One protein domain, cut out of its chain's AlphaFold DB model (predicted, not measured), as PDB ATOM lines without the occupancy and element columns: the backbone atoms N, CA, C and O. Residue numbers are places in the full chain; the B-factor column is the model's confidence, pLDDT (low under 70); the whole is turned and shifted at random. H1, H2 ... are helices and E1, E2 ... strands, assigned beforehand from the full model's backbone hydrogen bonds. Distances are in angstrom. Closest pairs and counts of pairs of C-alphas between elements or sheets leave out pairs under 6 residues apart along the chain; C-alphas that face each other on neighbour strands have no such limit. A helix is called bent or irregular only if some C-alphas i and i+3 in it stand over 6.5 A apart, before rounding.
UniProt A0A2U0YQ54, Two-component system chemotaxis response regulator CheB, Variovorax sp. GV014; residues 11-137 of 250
ATOM      1  N   PHE A  11     145.913 178.750 198.486       86.56
ATOM      2  CA  PHE A  11     144.556 179.232 198.718       86.56
ATOM      3  C   PHE A  11     144.397 179.932 200.072       86.56
ATOM      4  O   PHE A  11     143.854 181.033 200.125       86.56
ATOM      5  N   ALA A  12     144.958 179.372 201.148       88.12
ATOM      6  CA  ALA A  12     144.966 180.027 202.458       88.12
ATOM      7  C   ALA A  12     145.649 181.410 202.410       88.12
ATOM      8  O   ALA A  12     145.142 182.379 202.969       88.12
ATOM      9  N   MET A  13     146.757 181.536 201.669       88.62
ATOM     10  CA  MET A  13     147.450 182.814 201.473       88.62
ATOM     11  C   MET A  13     146.569 183.834 200.738       88.62
ATOM     12  O   MET A  13     146.490 184.987 201.156       88.62
ATOM     13  N   LEU A  14     145.876 183.416 199.676       90.00
ATOM     14  CA  LEU A  14     144.969 184.287 198.922       90.00
ATOM     15  C   LEU A  14     143.775 184.747 199.768       90.00
ATOM     16  O   LEU A  14     143.376 185.908 199.677       90.00
ATOM     17  N   LEU A  15     143.235 183.866 200.614       91.06
ATOM     18  CA  LEU A  15     142.176 184.214 201.561       91.06
ATOM     19  C   LEU A  15     142.664 185.228 202.600       91.06
ATOM     20  O   LEU A  15     141.983 186.227 202.815       91.06
ATOM     21  N   ASN A  16     143.861 185.041 203.165       90.88
ATOM     22  CA  ASN A  16     144.468 186.014 204.081       90.88
ATOM     23  C   ASN A  16     144.700 187.379 203.422       90.88
ATOM     24  O   ASN A  16     144.517 188.410 204.056       90.88
ATOM     25  N   ALA A  17     145.082 187.406 202.144       90.31
ATOM     26  CA  ALA A  17     145.324 188.653 201.422       90.31
ATOM     27  C   ALA A  17     144.036 189.440 201.104       90.31
ATOM     28  O   ALA A  17     144.102 190.630 200.797       90.31
ATOM     29  N   LYS A  18     142.868 188.783 201.116       89.44
ATOM     30  CA  LYS A  18     141.577 189.382 200.730       89.44
ATOM     31  C   LYS A  18     140.584 189.518 201.881       89.44
ATOM     32  O   LYS A  18     139.667 190.329 201.781       89.44
ATOM     33  N   GLY A  19     140.729 188.719 202.930       86.19
ATOM     34  CA  GLY A  19     139.815 188.644 204.060       86.19
ATOM     35  C   GLY A  19     140.425 189.160 205.358       86.19
ATOM     36  O   GLY A  19     141.631 189.319 205.492       86.19
ATOM     37  N   SER A  20     139.563 189.399 206.345       86.19
ATOM     38  CA  SER A  20     139.952 189.792 207.708       86.19
ATOM     39  C   SER A  20     140.051 188.612 208.679       86.19
ATOM     40  O   SER A  20     140.349 188.803 209.858       86.19
ATOM     41  N   LYS A  21     139.747 187.395 208.214       90.19
ATOM     42  CA  LYS A  21     139.794 186.161 209.004       90.19
ATOM     43  C   LYS A  21     141.058 185.387 208.677       90.19
ATOM     44  O   LYS A  21     141.445 185.316 207.514       90.19
ATOM     45  N   LEU A  22     141.661 184.803 209.709       93.19
ATOM     46  CA  LEU A  22     142.858 183.988 209.565       93.19
ATOM     47  C   LEU A  22     142.505 182.723 208.782       93.19
ATOM     48  O   LEU A  22     141.662 181.948 209.218       93.19
ATOM     49  N   ALA A  23     143.156 182.509 207.647       95.06
ATOM     50  CA  ALA A  23     143.082 181.286 206.873       95.06
ATOM     51  C   ALA A  23     144.393 180.506 206.998       95.06
ATOM     52  O   ALA A  23     145.475 181.046 206.760       95.06
ATOM     53  N   VAL A  24     144.300 179.229 207.345       94.94
ATOM     54  CA  VAL A  24     145.449 178.329 207.494       94.94
ATOM     55  C   VAL A  24     145.194 177.031 206.742       94.94
ATOM     56  O   VAL A  24     144.049 176.615 206.566       94.94
ATOM     57  N   GLU A  25     146.265 176.401 206.270       94.75
ATOM     58  CA  GLU A  25     146.191 175.000 205.863       94.75
ATOM     59  C   GLU A  25     146.046 174.149 207.128       94.75
ATOM     60  O   GLU A  25     146.782 174.365 208.092       94.75
ATOM     61  N   ALA A  26     145.073 173.243 207.139       95.38
ATOM     62  CA  ALA A  26     144.779 172.417 208.299       95.38
ATOM     63  C   ALA A  26     145.892 171.396 208.558       95.38
ATOM     64  O   ALA A  26     146.387 170.755 207.627       95.38
ATOM     65  N   GLN A  27     146.231 171.213 209.828       95.69
ATOM     66  CA  GLN A  27     147.139 170.182 210.319       95.69
ATOM     67  C   GLN A  27     146.343 169.090 211.043       95.69
ATOM     68  O   GLN A  27     145.230 169.325 211.521       95.69
ATOM     69  N   ASP A  28     146.882 167.867 211.071       95.62
ATOM     70  CA  ASP A  28     146.265 166.796 211.861       95.62
ATOM     71  C   ASP A  28     146.260 167.208 213.338       95.62
ATOM     72  O   ASP A  28     147.243 167.763 213.824       95.62
ATOM     73  N   GLU A  29     145.150 166.939 214.023       95.19
ATOM     74  CA  GLU A  29     144.892 167.296 215.425       95.19
ATOM     75  C   GLU A  29     144.670 168.794 215.707       95.19
ATOM     76  O   GLU A  29     144.535 169.185 216.869       95.19
ATOM     77  N   ASP A  30     144.536 169.636 214.674       96.31
ATOM     78  CA  ASP A  30     144.135 171.034 214.862       96.31
ATOM     79  C   ASP A  30     142.791 171.122 215.603       96.31
ATOM     80  O   ASP A  30     141.794 170.512 215.208       96.31
ATOM     81  N   MET A  31     142.727 171.948 216.651       95.62
ATOM     82  CA  MET A  31     141.465 172.291 217.314       95.62
ATOM     83  C   MET A  31     140.791 173.455 216.569       95.62
ATOM     84  O   MET A  31     141.368 174.548 216.535       95.62
ATOM     85  N   PRO A  32     139.584 173.281 215.991       93.19
ATOM     86  CA  PRO A  32     138.895 174.350 215.275       93.19
ATOM     87  C   PRO A  32     138.622 175.572 216.163       93.19
ATOM     88  O   PRO A  32     137.815 175.524 217.092       93.19
ATOM     89  N   GLY A  33     139.272 176.692 215.850       89.69
ATOM     90  CA  GLY A  33     139.067 177.976 216.520       89.69
ATOM     91  C   GLY A  33     138.005 178.850 215.847       89.69
ATOM     92  O   GLY A  33     137.866 178.880 214.622       89.69
ATOM     93  N   THR A  34     137.272 179.633 216.644       90.00
ATOM     94  CA  THR A  34     136.344 180.647 216.123       90.00
ATOM     95  C   THR A  34     137.090 181.717 215.329       90.00
ATOM     96  O   THR A  34     138.076 182.271 215.807       90.00
ATOM     97  N   GLY A  35     136.578 182.077 214.149       89.94
ATOM     98  CA  GLY A  35     137.182 183.124 213.318       89.94
ATOM     99  C   GLY A  35     138.379 182.668 212.479       89.94
ATOM    100  O   GLY A  35     139.000 183.515 211.835       89.94
ATOM    101  N   THR A  36     138.649 181.362 212.446       94.62
ATOM    102  CA  THR A  36     139.685 180.745 211.616       94.62
ATOM    103  C   THR A  36     139.048 179.967 210.465       94.62
ATOM    104  O   THR A  36     138.045 179.276 210.635       94.62
ATOM    105  N   ILE A  37     139.631 180.083 209.276       95.25
ATOM    106  CA  ILE A  37     139.276 179.320 208.084       95.25
ATOM    107  C   ILE A  37     140.327 178.228 207.907       95.25
ATOM    108  O   ILE A  37     141.494 178.520 207.653       95.25
ATOM    109  N   TYR A  38     139.903 176.973 207.996       95.81
ATOM    110  CA  TYR A  38     140.769 175.825 207.754       95.81
ATOM    111  C   TYR A  38     140.618 175.358 206.309       95.81
ATOM    112  O   TYR A  38     139.516 175.073 205.830       95.81
ATOM    113  N   VAL A  39     141.738 175.309 205.600       94.62
ATOM    114  CA  VAL A  39     141.826 174.858 204.214       94.62
ATOM    115  C   VAL A  39     142.422 173.461 204.209       94.62
ATOM    116  O   VAL A  39     143.491 173.246 204.772       94.62
ATOM    117  N   ALA A  40     141.751 172.512 203.558       91.88
ATOM    118  CA  ALA A  40     142.286 171.165 203.456       91.88
ATOM    119  C   ALA A  40     143.608 171.151 202.670       91.88
ATOM    120  O   ALA A  40     143.679 171.764 201.596       91.88
ATOM    121  N   PRO A  41     144.626 170.436 203.170       91.06
ATOM    122  CA  PRO A  41     145.875 170.279 202.450       91.06
ATOM    123  C   PRO A  41     145.684 169.466 201.158       91.06
ATOM    124  O   PRO A  41     144.780 168.627 201.057       91.06
ATOM    125  N   PRO A  42     146.541 169.690 200.147       87.62
ATOM    126  CA  PRO A  42     146.495 168.936 198.901       87.62
ATOM    127  C   PRO A  42     146.750 167.443 199.151       87.62
ATOM    128  O   PRO A  42     147.554 167.061 200.001       87.62
ATOM    129  N   ASP A  43     146.070 166.582 198.391       86.50
ATOM    130  CA  ASP A  43     146.186 165.119 198.486       86.50
ATOM    131  C   ASP A  43     145.965 164.531 199.900       86.50
ATOM    132  O   ASP A  43     146.484 163.462 200.239       86.50
ATOM    133  N   ARG A  44     145.152 165.194 200.735       90.06
ATOM    134  CA  ARG A  44     144.737 164.694 202.055       90.06
ATOM    135  C   ARG A  44     143.277 165.004 202.364       90.06
ATOM    136  O   ARG A  44     142.860 166.151 202.298       90.06
ATOM    137  N   HIS A  45     142.494 164.008 202.759       91.88
ATOM    138  CA  HIS A  45     141.132 164.280 203.226       91.88
ATOM    139  C   HIS A  45     141.165 165.007 204.563       91.88
ATOM    140  O   HIS A  45     141.962 164.668 205.434       91.88
ATOM    141  N   MET A  46     140.269 165.976 204.712       95.25
ATOM    142  CA  MET A  46     140.033 166.681 205.963       95.25
ATOM    143  C   MET A  46     138.724 166.170 206.558       95.25
ATOM    144  O   MET A  46     137.711 166.124 205.861       95.25
ATOM    145  N   LEU A  47     138.754 165.771 207.822       95.69
ATOM    146  CA  LEU A  47     137.599 165.292 208.571       95.69
ATOM    147  C   LEU A  47     137.506 166.045 209.899       95.69
ATOM    148  O   LEU A  47     138.492 166.619 210.355       95.69
ATOM    149  N   LEU A  48     136.331 166.019 210.517       94.69
ATOM    150  CA  LEU A  48     136.138 166.436 211.901       94.69
ATOM    151  C   LEU A  48     135.840 165.191 212.739       94.69
ATOM    152  O   LEU A  48     134.916 164.456 212.414       94.69
ATOM    153  N   GLU A  49     136.616 164.935 213.785       91.50
ATOM    154  CA  GLU A  49     136.439 163.762 214.649       91.50
ATOM    155  C   GLU A  49     136.767 164.145 216.091       91.50
ATOM    156  O   GLU A  49     137.811 164.743 216.345       91.50
ATOM    157  N   ALA A  50     135.883 163.824 217.037       89.88
ATOM    158  CA  ALA A  50     136.058 164.122 218.459       89.88
ATOM    159  C   ALA A  50     136.450 165.590 218.750       89.88
ATOM    160  O   ALA A  50     137.230 165.879 219.662       89.88
ATOM    161  N   GLY A  51     135.912 166.529 217.966       88.88
ATOM    162  CA  GLY A  51     136.188 167.963 218.095       88.88
ATOM    163  C   GLY A  51     137.541 168.445 217.554       88.88
ATOM    164  O   GLY A  51     137.843 169.625 217.722       88.88
ATOM    165  N   VAL A  52     138.331 167.595 216.891       94.06
ATOM    166  CA  VAL A  52     139.586 167.979 216.221       94.06
ATOM    167  C   VAL A  52     139.522 167.735 214.717       94.06
ATOM    168  O   VAL A  52     138.762 166.894 214.231       94.06
ATOM    169  N   ILE A  53     140.328 168.474 213.960       97.25
ATOM    170  CA  ILE A  53     140.508 168.237 212.531       97.25
ATOM    171  C   ILE A  53     141.440 167.047 212.351       97.25
ATOM    172  O   ILE A  53     142.537 167.010 212.904       97.25
ATOM    173  N   ARG A  54     141.017 166.084 211.534       95.88
ATOM    174  CA  ARG A  54     141.858 164.975 211.093       95.88
ATOM    175  C   ARG A  54     142.277 165.167 209.651       95.88
ATOM    176  O   ARG A  54     141.433 165.382 208.779       95.88
ATOM    177  N   VAL A  55     143.570 165.039 209.389       95.06
ATOM    178  CA  VAL A  55     144.147 165.143 208.047       95.06
ATOM    179  C   VAL A  55     144.684 163.781 207.640       95.06
ATOM    180  O   VAL A  55     145.742 163.341 208.081       95.06
ATOM    181  N   THR A  56     143.949 163.087 206.773       89.38
ATOM    182  CA  THR A  56     144.193 161.668 206.494       89.38
ATOM    183  C   THR A  56     144.546 161.397 205.035       89.38
ATOM    184  O   THR A  56     144.154 162.105 204.106       89.38
ATOM    185  N   CYS A  57     145.287 160.310 204.814       89.94
ATOM    186  CA  CYS A  57     145.618 159.786 203.487       89.94
ATOM    187  C   CYS A  57     144.685 158.619 203.102       89.94
ATOM    188  O   CYS A  57     145.133 157.611 202.559       89.94
ATOM    189  N   GLY A  58     143.386 158.735 203.413       82.94
ATOM    190  CA  GLY A  58     142.373 157.730 203.067       82.94
ATOM    191  C   GLY A  58     142.172 157.556 201.551       82.94
ATOM    192  O   GLY A  58     142.732 158.326 200.760       82.94
ATOM    193  N   PRO A  59     141.386 156.552 201.115       80.69
ATOM    194  CA  PRO A  59     141.112 156.320 199.699       80.69
ATOM    195  C   PRO A  59     140.480 157.553 199.046       80.69
ATOM    196  O   PRO A  59     139.747 158.308 199.682       80.69
ATOM    197  N   LYS A  60     140.771 157.774 197.761       83.25
ATOM    198  CA  LYS A  60     140.170 158.876 196.998       83.25
ATOM    199  C   LYS A  60     138.657 158.680 196.907       83.25
ATOM    200  O   LYS A  60     138.205 157.583 196.593       83.25
ATOM    201  N   GLU A  61     137.904 159.757 197.090       81.69
ATOM    202  CA  GLU A  61     136.459 159.789 196.849       81.69
ATOM    203  C   GLU A  61     136.193 160.671 195.638       81.69
ATOM    204  O   GLU A  61     136.845 161.695 195.463       81.69
ATOM    205  N   HIS A  62     135.321 160.221 194.734       76.25
ATOM    206  CA  HIS A  62     135.123 160.864 193.425       76.25
ATOM    207  C   HIS A  62     136.420 161.032 192.615       76.25
ATOM    208  O   HIS A  62     136.554 161.937 191.796       76.25
ATOM    209  N   HIS A  63     137.398 160.140 192.840       73.88
ATOM    210  CA  HIS A  63     138.782 160.221 192.339       73.88
ATOM    211  C   HIS A  63     139.565 161.461 192.791       73.88
ATOM    212  O   HIS A  63     140.693 161.676 192.338       73.88
ATOM    213  N   ALA A  64     139.009 162.229 193.722       78.19
ATOM    214  CA  ALA A  64     139.629 163.383 194.325       78.19
ATOM    215  C   ALA A  64     140.158 163.040 195.719       78.19
ATOM    216  O   ALA A  64     139.589 162.272 196.502       78.19
ATOM    217  N   ARG A  65     141.298 163.644 196.016       85.50
ATOM    218  CA  ARG A  65     141.765 163.857 197.370       85.50
ATOM    219  C   ARG A  65     142.500 165.200 197.323       85.50
ATOM    220  O   ARG A  65     143.488 165.311 196.602       85.50
ATOM    221  N   PRO A  66     141.971 166.225 197.982       87.56
ATOM    222  CA  PRO A  66     140.974 166.109 199.031       87.56
ATOM    223  C   PRO A  66     139.535 166.182 198.443       87.56
ATOM    224  O   PRO A  66     139.347 166.760 197.376       87.56
ATOM    225  N   SER A  67     138.538 165.544 199.072       88.56
ATOM    226  CA  SER A  67     137.123 165.568 198.628       88.56
ATOM    227  C   SER A  67     136.213 166.185 199.692       88.56
ATOM    228  O   SER A  67     136.499 166.091 200.886       88.56
ATOM    229  N   THR A  68     135.119 166.820 199.267       91.44
ATOM    230  CA  THR A  68     134.157 167.493 200.155       91.44
ATOM    231  C   THR A  68     133.331 166.521 201.000       91.44
ATOM    232  O   THR A  68     133.023 166.811 202.158       91.44
ATOM    233  N   ASP A  69     133.006 165.350 200.458       92.00
ATOM    234  CA  ASP A  69     132.115 164.384 201.101       92.00
ATOM    235  C   ASP A  69     132.625 163.847 202.457       92.00
ATOM    236  O   ASP A  69     131.849 163.864 203.419       92.00
ATOM    237  N   PRO A  70     133.902 163.435 202.608       93.00
ATOM    238  CA  PRO A  70     134.461 163.051 203.908       93.00
ATOM    239  C   PRO A  70     134.299 164.122 204.989       93.00
ATOM    240  O   PRO A  70     133.911 163.815 206.121       93.00
ATOM    241  N   LEU A  71     134.547 165.388 204.641       95.50
ATOM    242  CA  LEU A  71     134.412 166.505 205.570       95.50
ATOM    243  C   LEU A  71     132.954 166.697 205.983       95.50
ATOM    244  O   LEU A  71     132.659 166.814 207.166       95.50
ATOM    245  N   PHE A  72     132.035 166.716 205.020       96.06
ATOM    246  CA  PHE A  72     130.619 166.933 205.301       96.06
ATOM    247  C   PHE A  72     130.011 165.799 206.125       96.06
ATOM    248  O   PHE A  72     129.305 166.079 207.091       96.06
ATOM    249  N   ARG A  73     130.315 164.532 205.812       94.44
ATOM    250  CA  ARG A  73     129.813 163.392 206.595       94.44
ATOM    251  C   ARG A  73     130.341 163.405 208.027       94.44
ATOM    252  O   ARG A  73     129.572 163.196 208.958       94.44
ATOM    253  N   SER A  74     131.633 163.669 208.208       94.81
ATOM    254  CA  SER A  74     132.236 163.722 209.544       94.81
ATOM    255  C   SER A  74     131.723 164.920 210.358       94.81
ATOM    256  O   SER A  74     131.304 164.754 211.500       94.81
ATOM    257  N   ALA A  75     131.594 166.097 209.739       95.88
ATOM    258  CA  ALA A  75     130.984 167.266 210.371       95.88
ATOM    259  C   ALA A  75     129.506 167.052 210.737       95.88
ATOM    260  O   ALA A  75     129.075 167.509 211.793       95.88
ATOM    261  N   ALA A  76     128.731 166.352 209.902       93.44
ATOM    262  CA  ALA A  76     127.341 166.010 210.203       93.44
ATOM    263  C   ALA A  76     127.227 165.159 211.475       93.44
ATOM    264  O   ALA A  76     126.390 165.445 212.329       93.44
ATOM    265  N   LEU A  77     128.094 164.152 211.627       91.44
ATOM    266  CA  LEU A  77     128.107 163.272 212.798       91.44
ATOM    267  C   LEU A  77     128.565 163.996 214.071       91.44
ATOM    268  O   LEU A  77     127.960 163.809 215.123       91.44
ATOM    269  N   GLU A  78     129.600 164.833 213.978       91.19
ATOM    270  CA  GLU A  78     130.174 165.533 215.136       91.19
ATOM    271  C   GLU A  78     129.336 166.733 215.601       91.19
ATOM    272  O   GLU A  78     129.242 167.010 216.796       91.19
ATOM    273  N   LEU A  79     128.735 167.479 214.668       91.94
ATOM    274  CA  LEU A  79     128.045 168.738 214.971       91.94
ATOM    275  C   LEU A  79     126.518 168.618 214.937       91.94
ATOM    276  O   LEU A  79     125.834 169.472 215.510       91.94
ATOM    277  N   GLY A  80     125.970 167.593 214.276       91.50
ATOM    278  CA  GLY A  80     124.530 167.388 214.142       91.50
ATOM    279  C   GLY A  80     123.816 168.647 213.621       91.50
ATOM    280  O   GLY A  80     124.257 169.228 212.625       91.50
ATOM    281  N   PRO A  81     122.780 169.150 214.320       92.25
ATOM    282  CA  PRO A  81     122.060 170.366 213.929       92.25
ATOM    283  C   PRO A  81     122.909 171.641 213.852       92.25
ATOM    284  O   PRO A  81     122.491 172.626 213.247       92.25
ATOM    285  N   ARG A  82     124.102 171.650 214.461       92.50
ATOM    286  CA  ARG A  82     125.029 172.790 214.396       92.50
ATOM    287  C   ARG A  82     125.851 172.812 213.103       92.50
ATOM    288  O   ARG A  82     126.541 173.800 212.855       92.50
ATOM    289  N   ALA A  83     125.811 171.751 212.295       96.06
ATOM    290  CA  ALA A  83     126.480 171.715 211.002       96.06
ATOM    291  C   ALA A  83     125.743 172.593 209.980       96.06
ATOM    292  O   ALA A  83     124.530 172.474 209.793       96.06
ATOM    293  N   ILE A  84     126.501 173.429 209.264       97.19
ATOM    294  CA  ILE A  84     126.016 174.163 208.093       97.19
ATOM    295  C   ILE A  84     126.838 173.713 206.882       97.19
ATOM    296  O   ILE A  84     128.027 174.018 206.780       97.19
ATOM    297  N   GLY A  85     126.208 172.975 205.970       96.31
ATOM    298  CA  GLY A  85     126.795 172.569 204.697       96.31
ATOM    299  C   GLY A  85     126.577 173.646 203.646       96.31
ATOM    300  O   GLY A  85     125.437 174.031 203.391       96.31
ATOM    301  N   VAL A  86     127.654 174.133 203.029       96.06
ATOM    302  CA  VAL A  86     127.579 175.187 202.009       96.06
ATOM    303  C   VAL A  86     128.216 174.711 200.714       96.06
ATOM    304  O   VAL A  86     129.382 174.319 200.715       96.06
ATOM    305  N   VAL A  87     127.470 174.789 199.612       93.31
ATOM    306  CA  VAL A  87     127.965 174.483 198.263       93.31
ATOM    307  C   VAL A  87     127.999 175.740 197.402       93.31
ATOM    308  O   VAL A  87     127.032 176.503 197.336       93.31
ATOM    309  N   PHE A  88     129.127 175.927 196.722       90.69
ATOM    310  CA  PHE A  88     129.375 177.010 195.775       90.69
ATOM    311  C   PHE A  88     129.469 176.481 194.340       90.69
ATOM    312  O   PHE A  88     129.383 175.285 194.081       90.69
ATOM    313  N   THR A  89     129.634 177.415 193.408       86.75
ATOM    314  CA  THR A  89     130.053 177.188 192.030       86.75
ATOM    315  C   THR A  89     131.234 176.223 191.949       86.75
ATOM    316  O   THR A  89     132.290 176.482 192.519       86.75
ATOM    317  N   ASP A  90     131.062 175.148 191.191       82.81
ATOM    318  CA  ASP A  90     132.102 174.172 190.874       82.81
ATOM    319  C   ASP A  90     131.600 173.271 189.726       82.81
ATOM    320  O   ASP A  90     130.395 173.176 189.449       82.81
ATOM    321  N   MET A  91     132.530 172.614 189.040       71.81
ATOM    322  CA  MET A  91     132.247 171.639 187.989       71.81
ATOM    323  C   MET A  91     131.960 170.238 188.549       71.81
ATOM    324  O   MET A  91     131.355 169.427 187.846       71.81
ATOM    325  N   LEU A  92     132.400 169.950 189.778       70.25
ATOM    326  CA  LEU A  92     132.299 168.628 190.403       70.25
ATOM    327  C   LEU A  92     130.966 168.417 191.137       70.25
ATOM    328  O   LEU A  92     130.181 169.335 191.325       70.25
ATOM    329  N   ASP A  93     130.685 167.179 191.520       67.19
ATOM    330  CA  ASP A  93     129.514 166.765 192.299       67.19
ATOM    331  C   ASP A  93     129.895 166.183 193.670       67.19
ATOM    332  O   ASP A  93     129.050 165.631 194.382       67.19
ATOM    333  N   ASP A  94     131.167 166.321 194.055       76.31
ATOM    334  CA  ASP A  94     131.655 165.872 195.346       76.31
ATOM    335  C   ASP A  94     131.095 166.769 196.456       76.31
ATOM    336  O   ASP A  94     131.258 167.986 196.458       76.31
ATOM    337  N   GLY A  95     130.392 166.166 197.409       82.00
ATOM    338  CA  GLY A  95     129.664 166.896 198.447       82.00
ATOM    339  C   GLY A  95     128.184 166.540 198.519       82.00
ATOM    340  O   GLY A  95     127.568 166.802 199.546       82.00
ATOM    341  N   ASN A  96     127.590 165.919 197.494       87.62
ATOM    342  CA  ASN A  96     126.168 165.556 197.516       87.62
ATOM    343  C   ASN A  96     125.821 164.547 198.619       87.62
ATOM    344  O   ASN A  96     124.853 164.739 199.358       87.62
ATOM    345  N   ALA A  97     126.613 163.477 198.747       88.06
ATOM    346  CA  ALA A  97     126.387 162.457 199.768       88.06
ATOM    347  C   ALA A  97     126.596 163.037 201.178       88.06
ATOM    348  O   ALA A  97     125.857 162.732 202.112       88.06
ATOM    349  N   GLY A  98     127.573 163.927 201.321       91.69
ATOM    350  CA  GLY A  98     127.868 164.655 202.540       91.69
ATOM    351  C   GLY A  98     126.792 165.671 202.908       91.69
ATOM    352  O   GLY A  98     126.396 165.738 204.067       91.69
ATOM    353  N   LEU A  99     126.257 166.422 201.943       94.06
ATOM    354  CA  LEU A  99     125.127 167.325 202.162       94.06
ATOM    355  C   LEU A  99     123.892 166.554 202.619       94.06
ATOM    356  O   LEU A  99     123.171 167.019 203.504       94.06
ATOM    357  N   ARG A 100     123.658 165.367 202.045       91.25
ATOM    358  CA  ARG A 100     122.571 164.498 202.491       91.25
ATOM    359  C   ARG A 100     122.767 164.080 203.942       91.25
ATOM    360  O   ARG A 100     121.835 164.230 204.722       91.25
ATOM    361  N   ALA A 101     123.980 163.682 204.324       90.94
ATOM    362  CA  ALA A 101     124.304 163.377 205.715       90.94
ATOM    363  C   ALA A 101     124.072 164.577 206.651       90.94
ATOM    364  O   ALA A 101     123.483 164.410 207.715       90.94
ATOM    365  N   ILE A 102     124.452 165.796 206.245       94.56
ATOM    366  CA  ILE A 102     124.173 167.017 207.020       94.56
ATOM    367  C   ILE A 102     122.665 167.181 207.247       94.56
ATOM    368  O   ILE A 102     122.250 167.404 208.384       94.56
ATOM    369  N   LYS A 103     121.835 167.028 206.204       93.62
ATOM    370  CA  LYS A 103     120.368 167.098 206.345       93.62
ATOM    371  C   LYS A 103     119.811 165.988 207.229       93.62
ATOM    372  O   LYS A 103     118.987 166.277 208.092       93.62
ATOM    373  N   ASP A 104     120.261 164.753 207.036       90.94
ATOM    374  CA  ASP A 104     119.793 163.596 207.803       90.94
ATOM    375  C   ASP A 104     120.148 163.726 209.302       90.94
ATOM    376  O   ASP A 104     119.412 163.239 210.159       90.94
ATOM    377  N   CYS A 105     121.222 164.452 209.639       91.00
ATOM    378  CA  CYS A 105     121.608 164.803 211.011       91.00
ATOM    379  C   CYS A 105     120.963 166.103 211.542       91.00
ATOM    380  O   CYS A 105     121.316 166.566 212.629       91.00
ATOM    381  N   GLY A 106     120.019 166.698 210.806       91.56
ATOM    382  CA  GLY A 106     119.289 167.906 211.212       91.56
ATOM    383  C   GLY A 106     120.047 169.220 211.008       91.56
ATOM    384  O   GLY A 106     119.609 170.254 211.509       91.56
ATOM    385  N   GLY A 107     121.175 169.195 210.299       95.00
ATOM    386  CA  GLY A 107     121.937 170.383 209.935       95.00
ATOM    387  C   GLY A 107     121.266 171.218 208.840       95.00
ATOM    388  O   GLY A 107     120.262 170.835 208.227       95.00
ATOM    389  N   THR A 108     121.857 172.382 208.580       97.38
ATOM    390  CA  THR A 108     121.373 173.341 207.577       97.38
ATOM    391  C   THR A 108     122.178 173.219 206.288       97.38
ATOM    392  O   THR A 108     123.405 173.152 206.328       97.38
ATOM    393  N   VAL A 109     121.510 173.229 205.135       97.50
ATOM    394  CA  VAL A 109     122.156 173.242 203.818       97.50
ATOM    395  C   VAL A 109     121.862 174.545 203.090       97.50
ATOM    396  O   VAL A 109     120.708 174.917 202.876       97.50
ATOM    397  N   VAL A 110     122.932 175.208 202.660       97.19
ATOM    398  CA  VAL A 110     122.891 176.441 201.878       97.19
ATOM    399  C   VAL A 110     123.578 176.205 200.536       97.19
ATOM    400  O   VAL A 110     124.712 175.732 200.475       97.19
ATOM    401  N   VAL A 111     122.907 176.544 199.443       96.56
ATOM    402  CA  VAL A 111     123.421 176.340 198.085       96.56
ATOM    403  C   VAL A 111     123.486 177.677 197.356       96.56
ATOM    404  O   VAL A 111     122.552 178.479 197.415       96.56
ATOM    405  N   GLN A 112     124.590 177.941 196.653       96.38
ATOM    406  CA  GLN A 112     124.664 179.094 195.759       96.38
ATOM    407  C   GLN A 112     123.598 178.974 194.659       96.38
ATOM    408  O   GLN A 112     123.468 177.933 194.020       96.38
ATOM    409  N   ALA A 113     122.851 180.044 194.398       95.62
ATOM    410  CA  ALA A 113     121.847 180.066 193.343       95.62
ATOM    411  C   ALA A 113     122.483 179.709 191.979       95.62
ATOM    412  O   ALA A 113     123.409 180.404 191.554       95.62
ATOM    413  N   PRO A 114     121.994 178.678 191.255       93.94
ATOM    414  CA  PRO A 114     122.602 178.255 189.993       93.94
ATOM    415  C   PRO A 114     122.762 179.356 188.931       93.94
ATOM    416  O   PRO A 114     123.770 179.328 188.236       93.94
ATOM    417  N   PRO A 115     121.845 180.337 188.783       93.06
ATOM    418  CA  PRO A 115     122.041 181.443 187.838       93.06
ATOM    419  C   PRO A 115     123.186 182.408 188.197       93.06
ATOM    420  O   PRO A 115     123.662 183.125 187.328       93.06
ATOM    421  N   ASP A 116     123.606 182.450 189.464       93.88
ATOM    422  CA  ASP A 116     124.714 183.286 189.960       93.88
ATOM    423  C   ASP A 116     126.058 182.524 189.980       93.88
ATOM    424  O   ASP A 116     127.130 183.115 190.136       93.88
ATOM    425  N   ALA A 117     126.014 181.198 189.824       90.00
ATOM    426  CA  ALA A 117     127.197 180.354 189.768       90.00
ATOM    427  C   ALA A 117     127.895 180.478 188.407       90.00
ATOM    428  O   ALA A 117     127.258 180.382 187.360       90.00
ATOM    429  N   TYR A 118     129.219 180.645 188.436       87.38
ATOM    430  CA  TYR A 118     130.043 180.638 187.225       87.38
ATOM    431  C   TYR A 118     130.019 179.248 186.563       87.38
ATOM    432  O   TYR A 118     129.797 179.128 185.367       87.38
ATOM    433  N   GLU A 119     130.133 178.203 187.385       87.19
ATOM    434  CA  GLU A 119     129.951 176.794 187.047       87.19
ATOM    435  C   GLU A 119     128.791 176.219 187.877       87.19
ATOM    436  O   GLU A 119     128.954 175.896 189.059       87.19
ATOM    437  N   PRO A 120     127.583 176.106 187.299       84.88
ATOM    438  CA  PRO A 120     126.386 175.722 188.041       84.88
ATOM    439  C   PRO A 120     126.228 174.205 188.218       84.88
ATOM    440  O   PRO A 120     125.174 173.769 188.682       84.88
ATOM    441  N   CYS A 121     127.219 173.388 187.841       85.56
ATOM    442  CA  CYS A 121     127.114 171.930 187.913       85.56
ATOM    443  C   CYS A 121     126.935 171.445 189.359       85.56
ATOM    444  O   CYS A 121     125.931 170.786 189.631       85.56
ATOM    445  N   MET A 122     127.828 171.825 190.282       86.00
ATOM    446  CA  MET A 122     127.725 171.419 191.690       86.00
ATOM    447  C   MET A 122     126.445 171.940 192.361       86.00
ATOM    448  O   MET A 122     125.717 171.126 192.930       86.00
ATOM    449  N   PRO A 123     126.068 173.233 192.240       91.62
ATOM    450  CA  PRO A 123     124.818 173.713 192.824       91.62
ATOM    451  C   PRO A 123     123.568 172.997 192.302       91.62
ATOM    452  O   PRO A 123     122.686 172.654 193.084       91.62
ATOM    453  N   ARG A 124     123.476 172.730 190.990       89.88
ATOM    454  CA  ARG A 124     122.340 171.979 190.420       89.88
ATOM    455  C   ARG A 124     122.308 170.542 190.922       89.88
ATOM    456  O   ARG A 124     121.232 170.032 191.212       89.88
ATOM    457  N   SER A 125     123.478 169.916 191.021       88.00
ATOM    458  CA  SER A 125     123.630 168.556 191.530       88.00
ATOM    459  C   SER A 125     123.169 168.456 192.988       88.00
ATOM    460  O   SER A 125     122.338 167.612 193.313       88.00
ATOM    461  N   ALA A 126     123.596 169.395 193.837       90.75
ATOM    462  CA  ALA A 126     123.174 169.474 195.232       90.75
ATOM    463  C   ALA A 126     121.649 169.605 195.363       90.75
ATOM    464  O   ALA A 126     121.021 168.837 196.090       90.75
ATOM    465  N   LEU A 127     121.031 170.519 194.607       91.81
ATOM    466  CA  LEU A 127     119.578 170.740 194.636       91.81
ATOM    467  C   LEU A 127     118.756 169.543 194.137       91.81
ATOM    468  O   LEU A 127     117.581 169.431 194.476       91.81
ATOM    469  N   ALA A 128     119.348 168.655 193.336       89.00
ATOM    470  CA  ALA A 128     118.686 167.432 192.892       89.00
ATOM    471  C   ALA A 128     118.675 166.332 193.971       89.00
ATOM    472  O   ALA A 128     117.805 165.465 193.941       89.00
ATOM    473  N   VAL A 129     119.627 166.353 194.911       84.69
ATOM    474  CA  VAL A 129     119.833 165.282 195.905       84.69
ATOM    475  C   VAL A 129     119.326 165.668 197.299       84.69
ATOM    476  O   VAL A 129     118.915 164.799 198.077       84.69
ATOM    477  N   VAL A 130     119.328 166.963 197.630       90.19
ATOM    478  CA  VAL A 130     118.902 167.476 198.938       90.19
ATOM    479  C   VAL A 130     117.969 168.677 198.825       90.19
ATOM    480  O   VAL A 130     118.159 169.569 198.000       90.19
ATOM    481  N   HIS A 131     116.988 168.741 199.728       92.12
ATOM    482  CA  HIS A 131     116.194 169.948 199.934       92.12
ATOM    483  C   HIS A 131     117.041 170.988 200.682       92.12
ATOM    484  O   HIS A 131     117.181 170.919 201.906       92.12
ATOM    485  N   ALA A 132     117.617 171.936 199.943       95.19
ATOM    486  CA  ALA A 132     118.360 173.050 200.522       95.19
ATOM    487  C   ALA A 132     117.430 173.970 201.330       95.19
ATOM    488  O   ALA A 132     116.327 174.286 200.893       95.19
ATOM    489  N   ASP A 133     117.887 174.417 202.498       96.69
ATOM    490  CA  ASP A 133     117.147 175.363 203.342       96.69
ATOM    491  C   ASP A 133     117.228 176.784 202.771       96.69
ATOM    492  O   ASP A 133     116.291 177.574 202.876       96.69
ATOM    493  N   HIS A 134     118.348 177.095 202.113       97.19
ATOM    494  CA  HIS A 134     118.578 178.380 201.470       97.19
ATOM    495  C   HIS A 134     119.238 178.201 200.102       97.19
ATOM    496  O   HIS A 134     120.255 177.519 199.972       97.19
ATOM    497  N   VAL A 135     118.691 178.878 199.091       97.62
ATOM    498  CA  VAL A 135     119.273 178.977 197.747       97.62
ATOM    499  C   VAL A 135     119.464 180.449 197.425       97.62
ATOM    500  O   VAL A 135     118.487 181.161 197.200       97.62
ATOM    501  N   VAL A 136     120.708 180.928 197.462       97.06
ATOM    502  CA  VAL A 136     120.983 182.375 197.463       97.06
ATOM    503  C   VAL A 136     122.158 182.764 196.565       97.06
ATOM    504  O   VAL A 136     123.101 181.985 196.421       97.06
ATOM    505  N   PRO A 137     122.153 183.967 195.962       96.56
ATOM    506  CA  PRO A 137     123.322 184.491 195.256       96.56
ATOM    507  C   PRO A 137     124.542 184.613 196.181       96.56
ATOM    508  O   PRO A 137     124.401 184.882 197.379       96.56
TER     509      PRO A 137
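What this domain is: This is residues 11 to 137 of the 250 residues of the protein "Two-component system chemotaxis response regulator CheB" of Variovorax sp. GV014 (UniProt A0A2U0YQ54). A small parallel sheet, E5 E6 E7, has the helices H2, H3 and H4 over one face, and beyond H2 the hairpin E3 and E4 packs on that helix through E3. At the other end from E7 lies a small separate unit, the strand pair E1 and E2 with the short helix H1 packed on it. The printed part has 127 residues with four named helices and seven named strands, in the order H1 E1 E2 E3 E4 H2 E5 H3 E6 H4 E7, and the class is mixed, helices and strands. The main sheet runs E5 E6 E7, all parallel; E1 and E2 are parallel, and E3 and E4 are antiparallel. The whole is compact and rounded, with a radius of gyration of the C-alphas of 14.2 A and spans of 35 by 32 by 29 A.

Where its parts are: In the sheet of three, E5 is residues 84 to 87, E6 is residues 108 to 112, 13.5 A from first to last C-alpha, and E7 is residues 134 to 136, ending with C-alpha 136 at (120.983, 182.375, 197.463). H2, residues 68 to 82, is the longest helix at 17.7 A and begins with C-alpha 68 at (134.157, 167.493, 200.155); it is irregular, with C-alphas 78 and 81 9.5 A apart. H3 is residues 96 to 104, 12.3 A, and H4 is residues 121 to 129, 12.7 A. E3, residues 45 to 49, is 12.4 A long, and E4, residues 52 to 56, is 12.5 A. H1, residues 11 to 18, begins with C-alpha 11 at (144.556, 179.232, 198.718); E1 is residues 22 to 25 and E2 residues 36 to 39.

How they stand to each other: E6 is the inner strand of its sheet, and E5 and E7 are edge strands. Between E5 and E6, N 85 and O 108 are 2.8 A apart, within hydrogen-bond range; between E6 and E7, N 111 and O 134 are 2.9 A apart. E5, H3, E6 and E6, H4, E7 are strand-helix-strand units, two parallel neighbour strands with a helix between them in the chain, each with a right-handed crossover. The sheet with H2, H3 and H4 on one face makes two layers. H3 stands at a height over the sheet of 9.0 A, over E5 and only just over E6, where 3 of its C-alphas fall. H4, also at 9.0 A, lies over E6 and only just along the strands, at 29 degrees to E6 on the local plane. H2 and H3 touch, closest at the C-alphas of Asp 69 and Gly 98, 4.5 A, at a shallow tilt of 11 degrees, the same way. H3 and H4 touch, closest at the C-alphas of Asn 96 and Ala 126, 5.4 A, at a steep tilt of 41 degrees, the same way. The closest C-alphas of E3 and H2, Leu 47 and Leu 71, are 4.5 A apart. In the hairpin of E3 and E4, N 47 and O 54 are 2.9 A apart. The closest C-alphas of H1 and E1, Ala 12 and Ala 23, are 5.0 A apart, and N 37 of E2 and O 22 of E1 are 2.8 A apart. H1 and H2 are apart, and so are E2 and E3. Every O i to N i+4 pair is within hydrogen-bond range in H1, H3 and H4; in H2, 9 of 11 are.

The domain as a whole: The two C-alphas farthest apart, those of Glu 29 and Pro 115, are 38.5 A from each other. The printed part, residues 11 to 137, has no cut. The link from E4 to H2, 11 residues, is long. The mean pLDDT of the printed part is 90.7, and residue 93 is the one printed residue under 70.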